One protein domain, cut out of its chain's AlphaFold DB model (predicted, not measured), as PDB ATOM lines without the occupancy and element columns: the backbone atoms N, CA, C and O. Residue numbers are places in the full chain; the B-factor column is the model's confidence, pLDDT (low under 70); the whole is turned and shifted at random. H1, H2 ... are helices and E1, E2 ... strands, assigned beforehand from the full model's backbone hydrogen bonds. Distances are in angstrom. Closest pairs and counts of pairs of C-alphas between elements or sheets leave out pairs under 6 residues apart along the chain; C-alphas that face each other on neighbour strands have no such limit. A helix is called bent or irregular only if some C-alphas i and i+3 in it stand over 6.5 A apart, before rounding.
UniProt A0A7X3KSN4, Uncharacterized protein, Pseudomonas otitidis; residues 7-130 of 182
ATOM      1  N   ALA A   7     -36.059 -22.155  20.293       91.12
ATOM      2  CA  ALA A   7     -36.354 -23.541  20.684       91.12
ATOM      3  C   ALA A   7     -35.087 -24.401  20.650       91.12
ATOM      4  O   ALA A   7     -34.880 -25.244  21.523       91.12
ATOM      5  N   HIS A   8     -34.190 -24.126  19.696       90.94
ATOM      6  CA  HIS A   8     -32.858 -24.725  19.666       90.94
ATOM      7  C   HIS A   8     -32.050 -24.360  20.915       90.94
ATOM      8  O   HIS A   8     -31.362 -25.220  21.464       90.94
ATOM      9  N   SER A   9     -32.161 -23.115  21.390       89.25
ATOM     10  CA  SER A   9     -31.505 -22.675  22.626       89.25
ATOM     11  C   SER A   9     -31.981 -23.490  23.832       89.25
ATOM     12  O   SER A   9     -31.144 -24.058  24.536       89.25
ATOM     13  N   LEU A  10     -33.297 -23.662  24.018       91.12
ATOM     14  CA  LEU A  10     -33.835 -24.480  25.118       91.12
ATOM     15  C   LEU A  10     -33.503 -25.972  24.994       91.12
ATOM     16  O   LEU A  10     -33.182 -26.620  25.988       91.12
ATOM     17  N   LEU A  11     -33.510 -26.534  23.784       92.25
ATOM     18  CA  LEU A  11     -33.071 -27.919  23.581       92.25
ATOM     19  C   LEU A  11     -31.583 -28.103  23.911       92.25
ATOM     20  O   LEU A  11     -31.190 -29.162  24.403       92.25
ATOM     21  N   SER A  12     -30.755 -27.078  23.684       91.50
ATOM     22  CA  SER A  12     -29.309 -27.165  23.910       91.50
ATOM     23  C   SER A  12     -28.908 -27.215  25.386       91.50
ATOM     24  O   SER A  12     -27.885 -27.816  25.706       91.50
ATOM     25  N   ILE A  13     -29.723 -26.663  26.293       90.00
ATOM     26  CA  ILE A  13     -29.451 -26.700  27.742       90.00
ATOM     27  C   ILE A  13     -29.898 -28.010  28.405       90.00
ATOM     28  O   ILE A  13     -29.611 -28.242  29.577       90.00
ATOM     29  N   ARG A  14     -30.572 -28.901  27.666       84.25
ATOM     30  CA  ARG A  14     -31.103 -30.177  28.175       84.25
ATOM     31  C   ARG A  14     -30.079 -31.033  28.939       84.25
ATOM     32  O   ARG A  14     -30.462 -31.564  29.976       84.25
ATOM     33  N   PRO A  15     -28.820 -31.210  28.483       84.62
ATOM     34  CA  PRO A  15     -27.846 -32.014  29.228       84.62
ATOM     35  C   PRO A  15     -27.533 -31.448  30.622       84.62
ATOM     36  O   PRO A  15     -27.135 -32.201  31.509       84.62
ATOM     37  N   LEU A  16     -27.731 -30.137  30.803       87.25
ATOM     38  CA  LEU A  16     -27.443 -29.390  32.028       87.25
ATOM     39  C   LEU A  16     -28.675 -29.285  32.941       87.25
ATOM     40  O   LEU A  16     -28.554 -29.336  34.163       87.25
ATOM     41  N   TRP A  17     -29.878 -29.189  32.367       88.94
ATOM     42  CA  TRP A  17     -31.130 -29.138  33.122       88.94
ATOM     43  C   TRP A  17     -31.576 -30.535  33.584       88.94
ATOM     44  O   TRP A  17     -32.441 -31.183  32.991       88.94
ATOM     45  N   GLN A  18     -30.968 -31.010  34.673       84.12
ATOM     46  CA  GLN A  18     -31.240 -32.345  35.219       84.12
ATOM     47  C   GLN A  18     -32.210 -32.346  36.402       84.12
ATOM     48  O   GLN A  18     -32.906 -33.338  36.627       84.12
ATOM     49  N   ARG A  19     -32.339 -31.239  37.136       88.50
ATOM     50  CA  ARG A  19     -33.158 -31.152  38.356       88.50
ATOM     51  C   ARG A  19     -33.935 -29.843  38.400       88.50
ATOM     52  O   ARG A  19     -33.531 -28.876  37.766       88.50
ATOM     53  N   GLY A  20     -35.033 -29.860  39.151       93.25
ATOM     54  CA  GLY A  20     -35.883 -28.695  39.365       93.25
ATOM     55  C   GLY A  20     -36.633 -28.228  38.121       93.25
ATOM     56  O   GLY A  20     -36.490 -28.774  37.016       93.25
ATOM     57  N   ASP A  21     -37.449 -27.210  38.347       95.56
ATOM     58  CA  ASP A  21     -38.139 -26.468  37.303       95.56
ATOM     59  C   ASP A  21     -37.136 -25.627  36.505       95.56
ATOM     60  O   ASP A  21     -36.055 -25.293  36.993       95.56
ATOM     61  N   LEU A  22     -37.498 -25.282  35.274       95.12
ATOM     62  CA  LEU A  22     -36.755 -24.328  34.456       95.12
ATOM     63  C   LEU A  22     -37.568 -23.046  34.333       95.12
ATOM     64  O   LEU A  22     -38.668 -23.080  33.789       95.12
ATOM     65  N   LEU A  23     -37.006 -21.931  34.791       95.88
ATOM     66  CA  LEU A  23     -37.534 -20.597  34.531       95.88
ATOM     67  C   LEU A  23     -36.712 -19.942  33.417       95.88
ATOM     68  O   LEU A  23     -35.484 -19.912  33.486       95.88
ATOM     69  N   VAL A  24     -37.390 -19.432  32.393       95.12
ATOM     70  CA  VAL A  24     -36.785 -18.718  31.268       95.12
ATOM     71  C   VAL A  24     -37.374 -17.317  31.226       95.12
ATOM     72  O   VAL A  24     -38.582 -17.154  31.051       95.12
ATOM     73  N   LEU A  25     -36.496 -16.328  31.355       96.06
ATOM     74  CA  LEU A  25     -36.792 -14.917  31.135       96.06
ATOM     75  C   LEU A  25     -36.266 -14.529  29.753       96.06
ATOM     76  O   LEU A  25     -35.198 -14.992  29.341       96.06
ATOM     77  N   TYR A  26     -37.025 -13.730  29.016       94.38
ATOM     78  CA  TYR A  26     -36.611 -13.238  27.713       94.38
ATOM     79  C   TYR A  26     -35.777 -11.968  27.886       94.38
ATOM     80  O   TYR A  26     -36.082 -11.104  28.699       94.38
ATOM     81  N   SER A  27     -34.665 -11.894  27.158       91.50
ATOM     82  CA  SER A  27     -33.651 -10.848  27.339       91.50
ATOM     83  C   SER A  27     -34.044  -9.498  26.749       91.50
ATOM     84  O   SER A  27     -33.456  -8.487  27.105       91.50
ATOM     85  N   ASP A  28     -34.980  -9.507  25.807       91.44
ATOM     86  CA  ASP A  28     -35.540  -8.344  25.131       91.44
ATOM     87  C   ASP A  28     -36.686  -7.710  25.933       91.44
ATOM     88  O   ASP A  28     -37.325  -6.806  25.432       91.44
ATOM     89  N   VAL A  29     -36.960  -8.131  27.172       93.56
ATOM     90  CA  VAL A  29     -38.136  -7.678  27.932       93.56
ATOM     91  C   VAL A  29     -37.761  -6.730  29.068       93.56
ATOM     92  O   VAL A  29     -36.904  -7.033  29.901       93.56
ATOM     93  N   TYR A  30     -38.460  -5.597  29.138       92.88
ATOM     94  CA  TYR A  30     -38.569  -4.801  30.355       92.88
ATOM     95  C   TYR A  30     -39.629  -5.433  31.260       92.88
ATOM     96  O   TYR A  30     -40.763  -5.622  30.825       92.88
ATOM     97  N   TYR A  31     -39.280  -5.735  32.510       94.62
ATOM     98  CA  TYR A  31     -40.191  -6.332  33.488       94.62
ATOM     99  C   TYR A  31     -40.573  -5.320  34.564       94.62
ATOM    100  O   TYR A  31     -39.699  -4.717  35.189       94.62
ATOM    101  N   SER A  32     -41.873  -5.186  34.819       93.25
ATOM    102  CA  SER A  32     -42.375  -4.533  36.030       93.25
ATOM    103  C   SER A  32     -42.033  -5.355  37.283       93.25
ATOM    104  O   SER A  32     -41.761  -6.560  37.215       93.25
ATOM    105  N   GLU A  33     -42.125  -4.727  38.456       94.69
ATOM    106  CA  GLU A  33     -42.057  -5.449  39.734       94.69
ATOM    107  C   GLU A  33     -43.195  -6.479  39.852       94.69
ATOM    108  O   GLU A  33     -42.949  -7.638  40.188       94.69
ATOM    109  N   ALA A  34     -44.421  -6.097  39.481       93.69
ATOM    110  CA  ALA A  34     -45.595  -6.968  39.556       93.69
ATOM    111  C   ALA A  34     -45.487  -8.208  38.645       93.69
ATOM    112  O   ALA A  34     -45.885  -9.309  39.034       93.69
ATOM    113  N   ALA A  35     -44.912  -8.064  37.450       95.94
ATOM    114  CA  ALA A  35     -44.659  -9.175  36.542       95.94
ATOM    115  C   ALA A  35     -43.607 -10.118  37.110       95.94
ATOM    116  O   ALA A  35     -43.792 -11.335  37.060       95.94
ATOM    117  N   PHE A  36     -42.524  -9.581  37.681       95.75
ATOM    118  CA  PHE A  36     -41.525 -10.407  38.350       95.75
ATOM    119  C   PHE A  36     -42.143 -11.211  39.495       95.75
ATOM    120  O   PHE A  36     -41.957 -12.428  39.547       95.75
ATOM    121  N   GLU A  37     -42.927 -10.573  40.364       96.38
ATOM    122  CA  GLU A  37     -43.635 -11.256  41.450       96.38
ATOM    123  C   GLU A  37     -44.536 -12.378  40.923       96.38
ATOM    124  O   GLU A  37     -44.453 -13.512  41.401       96.38
ATOM    125  N   ALA A  38     -45.337 -12.109  39.886       96.62
ATOM    126  CA  ALA A  38     -46.211 -13.105  39.272       96.62
ATOM    127  C   ALA A  38     -45.429 -14.289  38.674       96.62
ATOM    128  O   ALA A  38     -45.814 -15.450  38.851       96.62
ATOM    129  N   ILE A  39     -44.313 -14.012  37.994       97.25
ATOM    130  CA  ILE A  39     -43.450 -15.026  37.377       97.25
ATOM    131  C   ILE A  39     -42.817 -15.928  38.442       97.25
ATOM    132  O   ILE A  39     -42.838 -17.157  38.307       97.25
ATOM    133  N   PHE A  40     -42.268 -15.343  39.509       95.94
ATOM    134  CA  PHE A  40     -41.589 -16.093  40.567       95.94
ATOM    135  C   PHE A  40     -42.561 -16.850  41.480       95.94
ATOM    136  O   PHE A  40     -42.246 -17.965  41.906       95.94
ATOM    137  N   ALA A  41     -43.747 -16.294  41.743       94.62
ATOM    138  CA  ALA A  41     -44.792 -16.954  42.527       94.62
ATOM    139  C   ALA A  41     -45.486 -18.092  41.758       94.62
ATOM    140  O   ALA A  41     -46.021 -19.020  42.367       94.62
ATOM    141  N   GLY A  42     -45.485 -18.042  40.421       90.38
ATOM    142  CA  GLY A  42     -46.158 -19.026  39.580       90.38
ATOM    143  C   GLY A  42     -45.598 -20.438  39.757       90.38
ATOM    144  O   GLY A  42     -44.394 -20.652  39.662       90.38
ATOM    145  N   ALA A  43     -46.472 -21.425  39.959       92.69
ATOM    146  CA  ALA A  43     -46.110 -22.836  40.090       92.69
ATOM    147  C   ALA A  43     -46.547 -23.658  38.869       92.69
ATOM    148  O   ALA A  43     -47.467 -23.287  38.138       92.69
ATOM    149  N   GLY A  44     -45.906 -24.812  38.676       96.25
ATOM    150  CA  GLY A  44     -46.176 -25.679  37.533       96.25
ATOM    151  C   GLY A  44     -45.639 -25.106  36.219       96.25
ATOM    152  O   GLY A  44     -44.847 -24.162  36.199       96.25
ATOM    153  N   THR A  45     -46.058 -25.699  35.101       97.62
ATOM    154  CA  THR A  45     -45.722 -25.163  33.780       97.62
ATOM    155  C   THR A  45     -46.626 -23.985  33.453       97.62
ATOM    156  O   THR A  45     -47.852 -24.120  33.452       97.62
ATOM    157  N   ARG A  46     -46.018 -22.829  33.191       98.00
ATOM    158  CA  ARG A  46     -46.701 -21.559  32.944       98.00
ATOM    159  C   ARG A  46     -46.009 -20.783  31.836       98.00
ATOM    160  O   ARG A  46     -44.785 -20.779  31.743       98.00
ATOM    161  N   PHE A  47     -46.805 -20.108  31.030       97.62
ATOM    162  CA  PHE A  47     -46.378 -19.129  30.048       97.62
ATOM    163  C   PHE A  47     -46.896 -17.781  30.510       97.62
ATOM    164  O   PHE A  47     -48.079 -17.644  30.799       97.62
ATOM    165  N   PHE A  48     -46.000 -16.815  30.613       97.75
ATOM    166  CA  PHE A  48     -46.305 -15.483  31.097       97.75
ATOM    167  C   PHE A  48     -46.239 -14.540  29.917       97.75
ATOM    168  O   PHE A  48     -45.238 -14.515  29.194       97.75
ATOM    169  N   GLY A  49     -47.305 -13.796  29.690       95.88
ATOM    170  CA  GLY A  49     -47.408 -12.994  28.491       95.88
ATOM    171  C   GLY A  49     -48.684 -12.196  28.456       95.88
ATOM    172  O   GLY A  49     -49.419 -12.094  29.429       95.88
ATOM    173  N   ARG A  50     -48.958 -11.651  27.286       93.88
ATOM    174  CA  ARG A  50     -50.144 -10.871  27.005       93.88
ATOM    175  C   ARG A  50     -50.762 -11.415  25.736       93.88
ATOM    176  O   ARG A  50     -50.117 -11.438  24.697       93.88
ATOM    177  N   ASP A  51     -52.011 -11.845  25.786       90.25
ATOM    178  CA  ASP A  51     -52.693 -12.435  24.625       90.25
ATOM    179  C   ASP A  51     -53.207 -11.408  23.595       90.25
ATOM    180  O   ASP A  51     -53.870 -11.746  22.610       90.25
ATOM    181  N   GLY A  52     -52.899 -10.133  23.813       85.56
ATOM    182  CA  GLY A  52     -53.403  -9.045  23.007       85.56
ATOM    183  C   GLY A  52     -52.678  -7.734  23.253       85.56
ATOM    184  O   GLY A  52     -51.513  -7.674  23.623       85.56
ATOM    185  N   ARG A  53     -53.393  -6.646  22.995       83.50
ATOM    186  CA  ARG A  53     -52.812  -5.311  22.903       83.50
ATOM    187  C   ARG A  53     -52.183  -4.834  24.221       83.50
ATOM    188  O   ARG A  53     -52.857  -4.846  25.249       83.50
ATOM    189  N   SER A  54     -50.997  -4.228  24.136       82.56
ATOM    190  CA  SER A  54     -50.447  -3.397  25.214       82.56
ATOM    191  C   SER A  54     -51.305  -2.159  25.481       82.56
ATOM    192  O   SER A  54     -51.682  -1.419  24.557       82.56
ATOM    193  N   ALA A  55     -51.572  -1.887  26.759       74.62
ATOM    194  CA  ALA A  55     -52.119  -0.607  27.202       74.62
ATOM    195  C   ALA A  55     -51.044   0.499  27.281       74.62
ATOM    196  O   ALA A  55     -51.410   1.676  27.323       74.62
ATOM    197  N   TYR A  56     -49.756   0.126  27.258       75.38
ATOM    198  CA  TYR A  56     -48.613   1.001  27.539       75.38
ATOM    199  C   TYR A  56     -47.813   1.346  26.282       75.38
ATOM    200  O   TYR A  56     -47.731   2.516  25.915       75.38
ATOM    201  N   THR A  57     -47.312   0.338  25.567       71.44
ATOM    202  CA  THR A  57     -46.538   0.504  24.319       71.44
ATOM    203  C   THR A  57     -47.425   0.569  23.079       71.44
ATOM    204  O   THR A  57     -46.984   0.881  21.978       71.44
ATOM    205  N   PHE A  58     -48.725   0.307  23.240       67.94
ATOM    206  CA  PHE A  58     -49.727   0.274  22.174       67.94
ATOM    207  C   PHE A  58     -49.488  -0.749  21.059       67.94
ATOM    208  O   PHE A  58     -50.286  -0.730  20.101       67.94
ATOM    209  N   LYS A  59     -48.511  -1.656  21.208       79.06
ATOM    210  CA  LYS A  59     -48.344  -2.851  20.370       79.06
ATOM    211  C   LYS A  59     -49.687  -3.578  20.257       79.06
ATOM    212  O   LYS A  59     -50.462  -3.660  21.214       79.06
ATOM    213  N   ASN A  60     -50.070  -3.942  19.032       81.25
ATOM    214  CA  ASN A  60     -51.420  -4.420  18.695       81.25
ATOM    215  C   ASN A  60     -51.512  -5.939  18.523       81.25
ATOM    216  O   ASN A  60     -52.514  -6.424  17.992       81.25
ATOM    217  N   TYR A  61     -50.496  -6.652  18.985       83.75
ATOM    218  CA  TYR A  61     -50.380  -8.099  19.002       83.75
ATOM    219  C   TYR A  61     -50.059  -8.565  20.424       83.75
ATOM    220  O   TYR A  61     -49.748  -7.744  21.283       83.75
ATOM    221  N   GLY A  62     -50.229  -9.865  20.667       89.12
ATOM    222  CA  GLY A  62     -49.862 -10.496  21.929       89.12
ATOM    223  C   GLY A  62     -48.396 -10.924  21.947       89.12
ATOM    224  O   GLY A  62     -47.827 -11.265  20.907       89.12
ATOM    225  N   GLU A  63     -47.819 -10.966  23.139       92.06
ATOM    226  CA  GLU A  63     -46.416 -11.290  23.398       92.06
ATOM    227  C   GLU A  63     -46.272 -12.340  24.500       92.06
ATOM    228  O   GLU A  63     -47.147 -12.523  25.347       92.06
ATOM    229  N   LEU A  64     -45.143 -13.042  24.481       94.69
ATOM    230  CA  LEU A  64     -44.699 -13.901  25.572       94.69
ATOM    231  C   LEU A  64     -43.489 -13.230  26.209       94.69
ATOM    232  O   LEU A  64     -42.575 -12.837  25.492       94.69
ATOM    233  N   PHE A  65     -43.469 -13.155  27.533       96.12
ATOM    234  CA  PHE A  65     -42.417 -12.491  28.296       96.12
ATOM    235  C   PHE A  65     -41.530 -13.486  29.037       96.12
ATOM    236  O   PHE A  65     -40.327 -13.281  29.160       96.12
ATOM    237  N   ALA A  66     -42.104 -14.573  29.543       97.19
ATOM    238  CA  ALA A  66     -41.368 -15.599  30.267       97.19
ATOM    239  C   ALA A  66     -42.090 -16.945  30.189       97.19
ATOM    240  O   ALA A  66     -43.260 -17.035  29.809       97.19
ATOM    241  N   LEU A  67     -41.403 -18.011  30.589       96.69
ATOM    242  CA  LEU A  67     -42.038 -19.303  30.826       96.69
ATOM    243  C   LEU A  67     -41.362 -20.051  31.970       96.69
ATOM    244  O   LEU A  67     -40.147 -19.986  32.151       96.69
ATOM    245  N   ARG A  68     -42.161 -20.825  32.694       97.19
ATOM    246  CA  ARG A  68     -41.723 -21.829  33.658       97.19
ATOM    247  C   ARG A  68     -42.097 -23.202  33.122       97.19
ATOM    248  O   ARG A  68     -43.231 -23.401  32.698       97.19
ATOM    249  N   ILE A  69     -41.176 -24.158  33.163       97.00
ATOM    250  CA  ILE A  69     -41.461 -25.569  32.885       97.00
ATOM    251  C   ILE A  69     -41.244 -26.352  34.168       97.00
ATOM    252  O   ILE A  69     -40.126 -26.411  34.684       97.00
ATOM    253  N   ALA A  70     -42.312 -26.979  34.657       96.69
ATOM    254  CA  ALA A  70     -42.235 -27.853  35.815       96.69
ATOM    255  C   ALA A  70     -41.312 -29.044  35.538       96.69
ATOM    256  O   ALA A  70     -41.302 -29.595  34.434       96.69
ATOM    257  N   ALA A  71     -40.591 -29.509  36.557       95.62
ATOM    258  CA  ALA A  71     -39.736 -30.690  36.449       95.62
ATOM    259  C   ALA A  71     -40.500 -31.909  35.893       95.62
ATOM    260  O   ALA A  71     -39.980 -32.629  35.037       95.62
ATOM    261  N   ALA A  72     -41.751 -32.093  36.331       95.75
ATOM    262  CA  ALA A  72     -42.636 -33.169  35.885       95.75
ATOM    263  C   ALA A  72     -43.006 -33.077  34.390       95.75
ATOM    264  O   ALA A  72     -43.207 -34.099  33.736       95.75
ATOM    265  N   ASP A  73     -43.031 -31.871  33.822       96.50
ATOM    266  CA  ASP A  73     -43.385 -31.623  32.422       96.50
ATOM    267  C   ASP A  73     -42.183 -31.674  31.469       96.50
ATOM    268  O   ASP A  73     -42.353 -31.556  30.255       96.50
ATOM    269  N   ARG A  74     -40.957 -31.882  31.963       94.75
ATOM    270  CA  ARG A  74     -39.746 -31.884  31.124       94.75
ATOM    271  C   ARG A  74     -39.834 -32.818  29.901       94.75
ATOM    272  O   ARG A  74     -39.468 -32.376  28.808       94.75
ATOM    273  N   PRO A  75     -40.323 -34.073  30.003       94.38
ATOM    274  CA  PRO A  75     -40.462 -34.941  28.830       94.38
ATOM    275  C   PRO A  75     -41.467 -34.400  27.804       94.38
ATOM    276  O   PRO A  75     -41.249 -34.538  26.598       94.38
ATOM    277  N   ARG A  76     -42.547 -33.769  28.280       96.31
ATOM    278  CA  ARG A  76     -43.585 -33.141  27.454       96.31
ATOM    279  C   ARG A  76     -43.037 -31.911  26.737       96.31
ATOM    280  O   ARG A  76     -43.146 -31.822  25.517       96.31
ATOM    281  N   ALA A  77     -42.335 -31.048  27.472       95.94
ATOM    282  CA  ALA A  77     -41.649 -29.881  26.932       95.94
ATOM    283  C   ALA A  77     -40.629 -30.254  25.857       95.94
ATOM    284  O   ALA A  77     -40.584 -29.612  24.814       95.94
ATOM    285  N   ARG A  78     -39.857 -31.332  26.059       94.81
ATOM    286  CA  ARG A  78     -38.918 -31.824  25.041       94.81
ATOM    287  C   ARG A  78     -39.627 -32.128  23.721       94.81
ATOM    288  O   ARG A  78     -39.227 -31.594  22.693       94.81
ATOM    289  N   LYS A  79     -40.685 -32.947  23.765       96.25
ATOM    290  CA  LYS A  79     -41.454 -33.320  22.566       96.25
ATOM    291  C   LYS A  79     -42.037 -32.088  21.868       96.25
ATOM    292  O   LYS A  79     -41.966 -31.979  20.649       96.25
ATOM    293  N   ALA A  80     -42.573 -31.142  22.639       96.00
ATOM    294  CA  ALA A  80     -43.137 -29.907  22.103       96.00
ATOM    295  C   ALA A  80     -42.069 -28.980  21.486       96.00
ATOM    296  O   ALA A  80     -42.313 -28.385  20.436       96.00
ATOM    297  N   LEU A  81     -40.872 -28.877  22.073       94.94
ATOM    298  CA  LEU A  81     -39.754 -28.117  21.499       94.94
ATOM    299  C   LEU A  81     -39.240 -28.745  20.197       94.94
ATOM    300  O   LEU A  81     -39.000 -28.025  19.230       94.94
ATOM    301  N   GLU A  82     -39.105 -30.072  20.149       94.88
ATOM    302  CA  GLU A  82     -38.725 -30.810  18.934       94.88
ATOM    303  C   GLU A  82     -39.755 -30.573  17.814       94.88
ATOM    304  O   GLU A  82     -39.393 -30.137  16.721       94.88
ATOM    305  N   ALA A  83     -41.050 -30.704  18.119       94.25
ATOM    306  CA  ALA A  83     -42.127 -30.415  17.172       94.25
ATOM    307  C   ALA A  83     -42.177 -28.935  16.738       94.25
ATOM    308  O   ALA A  83     -42.511 -28.638  15.590       94.25
ATOM    309  N   THR A  84     -41.804 -28.000  17.618       94.19
ATOM    310  CA  THR A  84     -41.673 -26.571  17.277       94.19
ATOM    311  C   THR A  84     -40.566 -26.348  16.249       94.19
ATOM    312  O   THR A  84     -40.753 -25.607  15.284       94.19
ATOM    313  N   VAL A  85     -39.418 -27.010  16.417       93.19
ATOM    314  CA  VAL A  85     -38.312 -26.953  15.448       93.19
ATOM    315  C   VAL A  85     -38.742 -27.522  14.097       93.19
ATOM    316  O   VAL A  85     -38.468 -26.911  13.064       93.19
ATOM    317  N   ASP A  86     -39.456 -28.645  14.083       92.56
ATOM    318  CA  ASP A  86     -39.939 -29.245  12.836       92.56
ATOM    319  C   ASP A  86     -41.029 -28.403  12.158       92.56
ATOM    320  O   ASP A  86     -41.083 -28.320  10.928       92.56
ATOM    321  N   PHE A  87     -41.883 -27.725  12.929       91.69
ATOM    322  CA  PHE A  87     -42.823 -26.742  12.393       91.69
ATOM    323  C   PHE A  87     -42.091 -25.561  11.746       91.69
ATOM    324  O   PHE A  87     -42.425 -25.177  10.623       91.69
ATOM    325  N   HIS A  88     -41.051 -25.042  12.403       91.19
ATOM    326  CA  HIS A  88     -40.224 -23.977  11.846       91.19
ATOM    327  C   HIS A  88     -39.559 -24.396  10.531       91.19
ATOM    328  O   HIS A  88     -39.662 -23.676   9.544       91.19
ATOM    329  N   ARG A  89     -38.944 -25.582  10.472       90.06
ATOM    330  CA  ARG A  89     -38.288 -26.081   9.248       90.06
ATOM    331  C   ARG A  89     -39.234 -26.163   8.051       90.06
ATOM    332  O   ARG A  89     -38.808 -25.919   6.930       90.06
ATOM    333  N   ARG A  90     -40.504 -26.507   8.282       90.50
ATOM    334  CA  ARG A  90     -41.512 -26.632   7.217       90.50
ATOM    335  C   ARG A  90     -42.105 -25.298   6.771       90.50
ATOM    336  O   ARG A  90     -42.507 -25.184   5.622       90.50
ATOM    337  N   THR A  91     -42.215 -24.325   7.674       89.81
ATOM    338  CA  THR A  91     -43.020 -23.108   7.444       89.81
ATOM    339  C   THR A  91     -42.218 -21.810   7.462       89.81
ATOM    340  O   THR A  91     -42.732 -20.771   7.067       89.81
ATOM    341  N   GLY A  92     -40.988 -21.834   7.974       85.31
ATOM    342  CA  GLY A  92     -40.204 -20.640   8.284       85.31
ATOM    343  C   GLY A  92     -40.656 -19.901   9.551       85.31
ATOM    344  O   GLY A  92     -39.968 -18.985   9.989       85.31
ATOM    345  N   ASN A  93     -41.749 -20.302  10.211       81.25
ATOM    346  CA  ASN A  93     -42.273 -19.599  11.386       81.25
ATOM    347  C   ASN A  93     -41.466 -19.932  12.656       81.25
ATOM    348  O   ASN A  93     -41.345 -21.099  13.021       81.25
ATOM    349  N   GLN A  94     -40.902 -18.917  13.319       74.75
ATOM    350  CA  GLN A  94     -40.024 -19.062  14.495       74.75
ATOM    351  C   GLN A  94     -40.709 -18.788  15.840       74.75
ATOM    352  O   GLN A  94     -40.044 -18.570  16.854       74.75
ATOM    353  N   SER A  95     -42.038 -18.785  15.878       81.19
ATOM    354  CA  SER A  95     -42.764 -18.286  17.037       81.19
ATOM    355  C   SER A  95     -42.716 -19.224  18.249       81.19
ATOM    356  O   SER A  95     -43.104 -20.390  18.174       81.19
ATOM    357  N   PHE A  96     -42.332 -18.693  19.416       89.62
ATOM    358  CA  PHE A  96     -42.503 -19.391  20.700       89.62
ATOM    359  C   PHE A  96     -43.965 -19.592  21.087       89.62
ATOM    360  O   PHE A  96     -44.265 -20.468  21.899       89.62
ATOM    361  N   TRP A  97     -44.881 -18.879  20.429       92.38
ATOM    362  CA  TRP A  97     -46.298 -19.206  20.486       92.38
ATOM    363  C   TRP A  97     -46.565 -20.635  20.010       92.38
ATOM    364  O   TRP A  97     -47.400 -21.304  20.599       92.38
ATOM    365  N   THR A  98     -45.825 -21.169  19.031       93.81
ATOM    366  CA  THR A  98     -45.957 -22.578  18.619       93.81
ATOM    367  C   THR A  98     -45.630 -23.532  19.770       93.81
ATOM    368  O   THR A  98     -46.387 -24.468  20.018       93.81
ATOM    369  N   PHE A  99     -44.551 -23.273  20.515       95.38
ATOM    370  CA  PHE A  99     -44.185 -24.092  21.673       95.38
ATOM    371  C   PHE A  99     -45.255 -24.030  22.770       95.38
ATOM    372  O   PHE A  99     -45.688 -25.074  23.260       95.38
ATOM    373  N   TYR A 100     -45.725 -22.824  23.097       95.75
ATOM    374  CA  TYR A 100     -46.845 -22.629  24.016       95.75
ATOM    375  C   TYR A 100     -48.072 -23.442  23.592       95.75
ATOM    376  O   TYR A 100     -48.595 -24.211  24.390       95.75
ATOM    377  N   ARG A 101     -48.496 -23.343  22.328       95.06
ATOM    378  CA  ARG A 101     -49.694 -24.036  21.833       95.06
ATOM    379  C   ARG A 101     -49.583 -25.547  21.960       95.06
ATOM    380  O   ARG A 101     -50.516 -26.186  22.432       95.06
ATOM    381  N   LEU A 102     -48.424 -26.112  21.625       95.25
ATOM    382  CA  LEU A 102     -48.165 -27.542  21.797       95.25
ATOM    383  C   LEU A 102     -48.198 -27.955  23.276       95.25
ATOM    384  O   LEU A 102     -48.724 -29.014  23.611       95.25
ATOM    385  N   MET A 103     -47.686 -27.110  24.174       96.62
ATOM    386  CA  MET A 103     -47.780 -27.316  25.623       96.62
ATOM    387  C   MET A 103     -49.186 -27.063  26.186       96.62
ATOM    388  O   MET A 103     -49.518 -27.593  27.242       96.62
ATOM    389  N   ALA A 104     -50.029 -26.311  25.495       95.81
ATOM    390  CA  ALA A 104     -51.422 -26.087  25.854       95.81
ATOM    391  C   ALA A 104     -52.375 -27.129  25.233       95.81
ATOM    392  O   ALA A 104     -53.564 -27.120  25.520       95.81
ATOM    393  N   GLY A 105     -51.876 -28.026  24.369       94.94
ATOM    394  CA  GLY A 105     -52.723 -28.964  23.623       94.94
ATOM    395  C   GLY A 105     -53.602 -28.283  22.566       94.94
ATOM    396  O   GLY A 105     -54.608 -28.845  22.144       94.94
ATOM    397  N   LEU A 106     -53.231 -27.074  22.141       94.75
ATOM    398  CA  LEU A 106     -53.991 -26.273  21.194       94.75
ATOM    399  C   LEU A 106     -53.570 -26.561  19.739       94.75
ATOM    400  O   LEU A 106     -52.380 -26.761  19.471       94.75
ATOM    401  N   PRO A 107     -54.512 -26.516  18.775       91.12
ATOM    402  CA  PRO A 107     -54.212 -26.702  17.352       91.12
ATOM    403  C   PRO A 107     -53.287 -25.592  16.839       91.12
ATOM    404  O   PRO A 107     -53.395 -24.453  17.285       91.12
ATOM    405  N   LEU A 108     -52.379 -25.862  15.901       89.62
ATOM    406  CA  LEU A 108     -51.433 -24.839  15.421       89.62
ATOM    407  C   LEU A 108     -52.071 -23.827  14.457       89.62
ATOM    408  O   LEU A 108     -51.508 -22.762  14.219       89.62
ATOM    409  N   GLU A 109     -53.251 -24.145  13.936       84.56
ATOM    410  CA  GLU A 109     -53.975 -23.374  12.931       84.56
ATOM    411  C   GLU A 109     -54.757 -22.202  13.549       84.56
ATOM    412  O   GLU A 109     -54.931 -21.163  12.912       84.56
ATOM    413  N   ASP A 110     -55.202 -22.332  14.803       80.69
ATOM    414  CA  ASP A 110     -55.992 -21.301  15.486       80.69
ATOM    415  C   ASP A 110     -55.128 -20.375  16.345       80.69
ATOM    416  O   ASP A 110     -55.112 -20.471  17.564       80.69
ATOM    417  N   MET A 111     -54.457 -19.405  15.739       78.00
ATOM    418  CA  MET A 111     -53.549 -18.494  16.452       78.00
ATOM    419  C   MET A 111     -54.202 -17.629  17.556       78.00
ATOM    420  O   MET A 111     -53.485 -16.879  18.214       78.00
ATOM    421  N   LYS A 112     -55.525 -17.696  17.773       81.94
ATOM    422  CA  LYS A 112     -56.241 -16.869  18.762       81.94
ATOM    423  C   LYS A 112     -56.613 -17.599  20.048       81.94
ATOM    424  O   LYS A 112     -56.891 -16.927  21.038       81.94
ATOM    425  N   ALA A 113     -56.659 -18.931  20.050       88.38
ATOM    426  CA  ALA A 113     -57.005 -19.676  21.259       88.38
ATOM    427  C   ALA A 113     -55.925 -19.518  22.341       88.38
ATOM    428  O   ALA A 113     -54.733 -19.643  22.043       88.38
ATOM    429  N   ILE A 114     -56.362 -19.293  23.583       92.75
ATOM    430  CA  ILE A 114     -55.520 -19.176  24.776       92.75
ATOM    431  C   ILE A 114     -56.043 -20.137  25.842       92.75
ATOM    432  O   ILE A 114     -57.235 -20.112  26.139       92.75
ATOM    433  N   GLU A 115     -55.154 -20.944  26.417       94.44
ATOM    434  CA  GLU A 115     -55.464 -21.881  27.490       94.44
ATOM    435  C   GLU A 115     -55.066 -21.286  28.846       94.44
ATOM    436  O   GLU A 115     -53.881 -21.167  29.169       94.44
ATOM    437  N   ARG A 116     -56.070 -20.885  29.631       92.88
ATOM    438  CA  ARG A 116     -55.895 -20.078  30.850       92.88
ATOM    439  C   ARG A 116     -55.288 -20.853  32.013       92.88
ATOM    440  O   ARG A 116     -54.720 -20.232  32.903       92.88
ATOM    441  N   ASP A 117     -55.314 -22.184  31.984       92.81
ATOM    442  CA  ASP A 117     -54.678 -22.986  33.034       92.81
ATOM    443  C   ASP A 117     -53.145 -22.939  32.974       92.81
ATOM    444  O   ASP A 117     -52.464 -23.168  33.980       92.81
ATOM    445  N   CYS A 118     -52.578 -22.649  31.799       94.62
ATOM    446  CA  CYS A 118     -51.132 -22.552  31.608       94.62
ATOM    447  C   CYS A 118     -50.653 -21.189  31.100       94.62
ATOM    448  O   CYS A 118     -49.444 -20.962  31.107       94.62
ATOM    449  N   PHE A 119     -51.556 -20.286  30.713       96.94
ATOM    450  CA  PHE A 119     -51.241 -18.914  30.328       96.94
ATOM    451  C   PHE A 119     -51.588 -17.935  31.453       96.94
ATOM    452  O   PHE A 119     -52.734 -17.862  31.889       96.94
ATOM    453  N   VAL A 120     -50.598 -17.171  31.906       96.75
ATOM    454  CA  VAL A 120     -50.736 -16.134  32.930       96.75
ATOM    455  C   VAL A 120     -50.630 -14.774  32.256       96.75
ATOM    456  O   VAL A 120     -49.594 -14.442  31.675       96.75
ATOM    457  N   ASP A 121     -51.707 -13.999  32.350       94.75
ATOM    458  CA  ASP A 121     -51.785 -12.671  31.756       94.75
ATOM    459  C   ASP A 121     -50.961 -11.642  32.548       94.75
ATOM    460  O   ASP A 121     -51.144 -11.458  33.753       94.75
ATOM    461  N   ILE A 122     -50.092 -10.926  31.838       94.12
ATOM    462  CA  ILE A 122     -49.330  -9.767  32.300       94.12
ATOM    463  C   ILE A 122     -49.814  -8.555  31.495       94.12
ATOM    464  O   ILE A 122     -49.516  -8.389  30.310       94.12
ATOM    465  N   HIS A 123     -50.616  -7.712  32.146       88.56
ATOM    466  CA  HIS A 123     -51.230  -6.512  31.561       88.56
ATOM    467  C   HIS A 123     -50.715  -5.207  32.187       88.56
ATOM    468  O   HIS A 123     -51.388  -4.174  32.117       88.56
ATOM    469  N   ASP A 124     -49.544  -5.256  32.807       89.00
ATOM    470  CA  ASP A 124     -48.857  -4.102  33.376       89.00
ATOM    471  C   ASP A 124     -47.868  -3.485  32.367       89.00
ATOM    472  O   ASP A 124     -48.007  -3.674  31.155       89.00
ATOM    473  N   GLU A 125     -46.924  -2.685  32.855       89.12
ATOM    474  CA  GLU A 125     -45.892  -2.014  32.065       89.12
ATOM    475  C   GLU A 125     -44.792  -2.930  31.500       89.12
ATOM    476  O   GLU A 125     -43.855  -2.434  30.879       89.12
ATOM    477  N   THR A 126     -44.896  -4.246  31.682       92.38
ATOM    478  CA  THR A 126     -44.001  -5.221  31.050       92.38
ATOM    479  C   THR A 126     -44.216  -5.260  29.540       92.38
ATOM    480  O   THR A 126     -45.349  -5.369  29.055       92.38
ATOM    481  N   ASP A 127     -43.123  -5.191  28.787       92.12
ATOM    482  CA  ASP A 127     -43.148  -5.172  27.323       92.12
ATOM    483  C   ASP A 127     -41.793  -5.616  26.756       92.12
ATOM    484  O   ASP A 127     -40.755  -5.439  27.403       92.12
ATOM    485  N   ASP A 128     -41.793  -6.183  25.548       90.88
ATOM    486  CA  ASP A 128     -40.553  -6.401  24.808       90.88
ATOM    487  C   ASP A 128     -40.064  -5.095  24.159       90.88
ATOM    488  O   ASP A 128     -40.828  -4.209  23.777       90.88
ATOM    489  N   ILE A 129     -38.750  -4.956  24.093       89.44
ATOM    490  CA  ILE A 129     -38.018  -3.819  23.569       89.44
ATOM    491  C   ILE A 129     -37.233  -4.339  22.372       89.44
ATOM    492  O   ILE A 129     -36.143  -4.900  22.506       89.44
ATOM    493  N   ASP A 130     -37.809  -4.152  21.191       87.00
ATOM    494  CA  ASP A 130     -37.204  -4.562  19.928       87.00
ATOM    495  C   ASP A 130     -36.116  -3.566  19.498       87.00
ATOM    496  O   ASP A 130     -35.111  -3.937  18.884       87.00
TER     497      ASP A 130
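AT A GLANCE: This is residues 7 to 130 of the 182 residues of an uncharacterized protein of Pseudomonas otitidis (UniProt A0A7X3KSN4). A small four-stranded sheet, E1 E3 E2 E4, forms the middle, with one short helix over each face: H2 on one, H4 on the other. The long helix H3 packs on H4 beyond the sheet, and the short H1 packs on H3. The printed part has 124 residues, in the order H1 E1 H2 E2 E3 H3 H4 E4, and its class is mixed, helices and strands. The sheet is mixed too, E1 antiparallel to E3, E3 antiparallel to E2, and E2 parallel to E4. The whole is compact, with a radius of gyration of the C-alphas of 14.1 A, and spans 37 by 33 by 26 A.

IN THESE COORDINATES: In the sheet, E3 is residues 63 to 69, 17.8 A long, from C-alpha 63 at (-46.416, -11.290, 23.398). E2 is residues 46 to 50, 12.7 A, E1 is residues 22 to 25, and E4 is residues 119 to 121, ending with C-alpha 121 at (-51.785, -12.671, 31.756). H2 is residues 33 to 41, 12.2 A, and H4 is residues 96 to 104, 12.3 A. H3, residues 71 to 91, is 30.2 A long; it is irregular, with C-alphas 72 and 75 7.6 A apart, and has a kink of 30 degrees near residue 78. H1, residues 7 to 12, begins at C-alpha 7 (-36.354, -23.541, 20.684).

HOW THE PARTS SIT: E1 and E4 are the edge strands. E2 and E3 form a hairpin, with N 48 and O 66 2.9 A apart. N 24 of E1 and O 67 of E3 are 2.8 A apart, and N 120 of E4 and O 47 of E2 are 2.8 A apart, each within hydrogen-bond range. E1, H2, E2 is a split strand-helix-strand unit, two strands running the same way with E3 between them in the sheet; its crossover is left-handed. H2 is on the sheet over E3 and E2, at a height of 9.7 A, along the strands; its closest C-alphas to E2 are Ile 39 and Phe 48, 6.9 A. H4 is on the opposite face, at a height of 8.9 A, slantwise to the strands at 50 degrees to E2 on the local plane. With its residues 76 to 84 alone, H3 touches H4, at a steep tilt of 49 degrees, opposite ways; the closest C-alphas are Ala 80 and Leu 102, 5.6 A. H1 touches residues 78 to 85 of H3, closest at Ala 7 and Leu 81, 5.8 A. H1 and H2 are apart. In H1, H2 and H4 every O i to N i+4 pair is within hydrogen-bond range, in H3 15 of 17.

THE WHOLE: The C-alphas farthest apart are those of Pro 15 and Ala 55, 39.7 A. The printed part has no cut. The links E2 to E3, residues 51 to 62, and H4 to E4, residues 105 to 118, are long. The mean pLDDT of the printed part is 91.4, with residue 58 under 70.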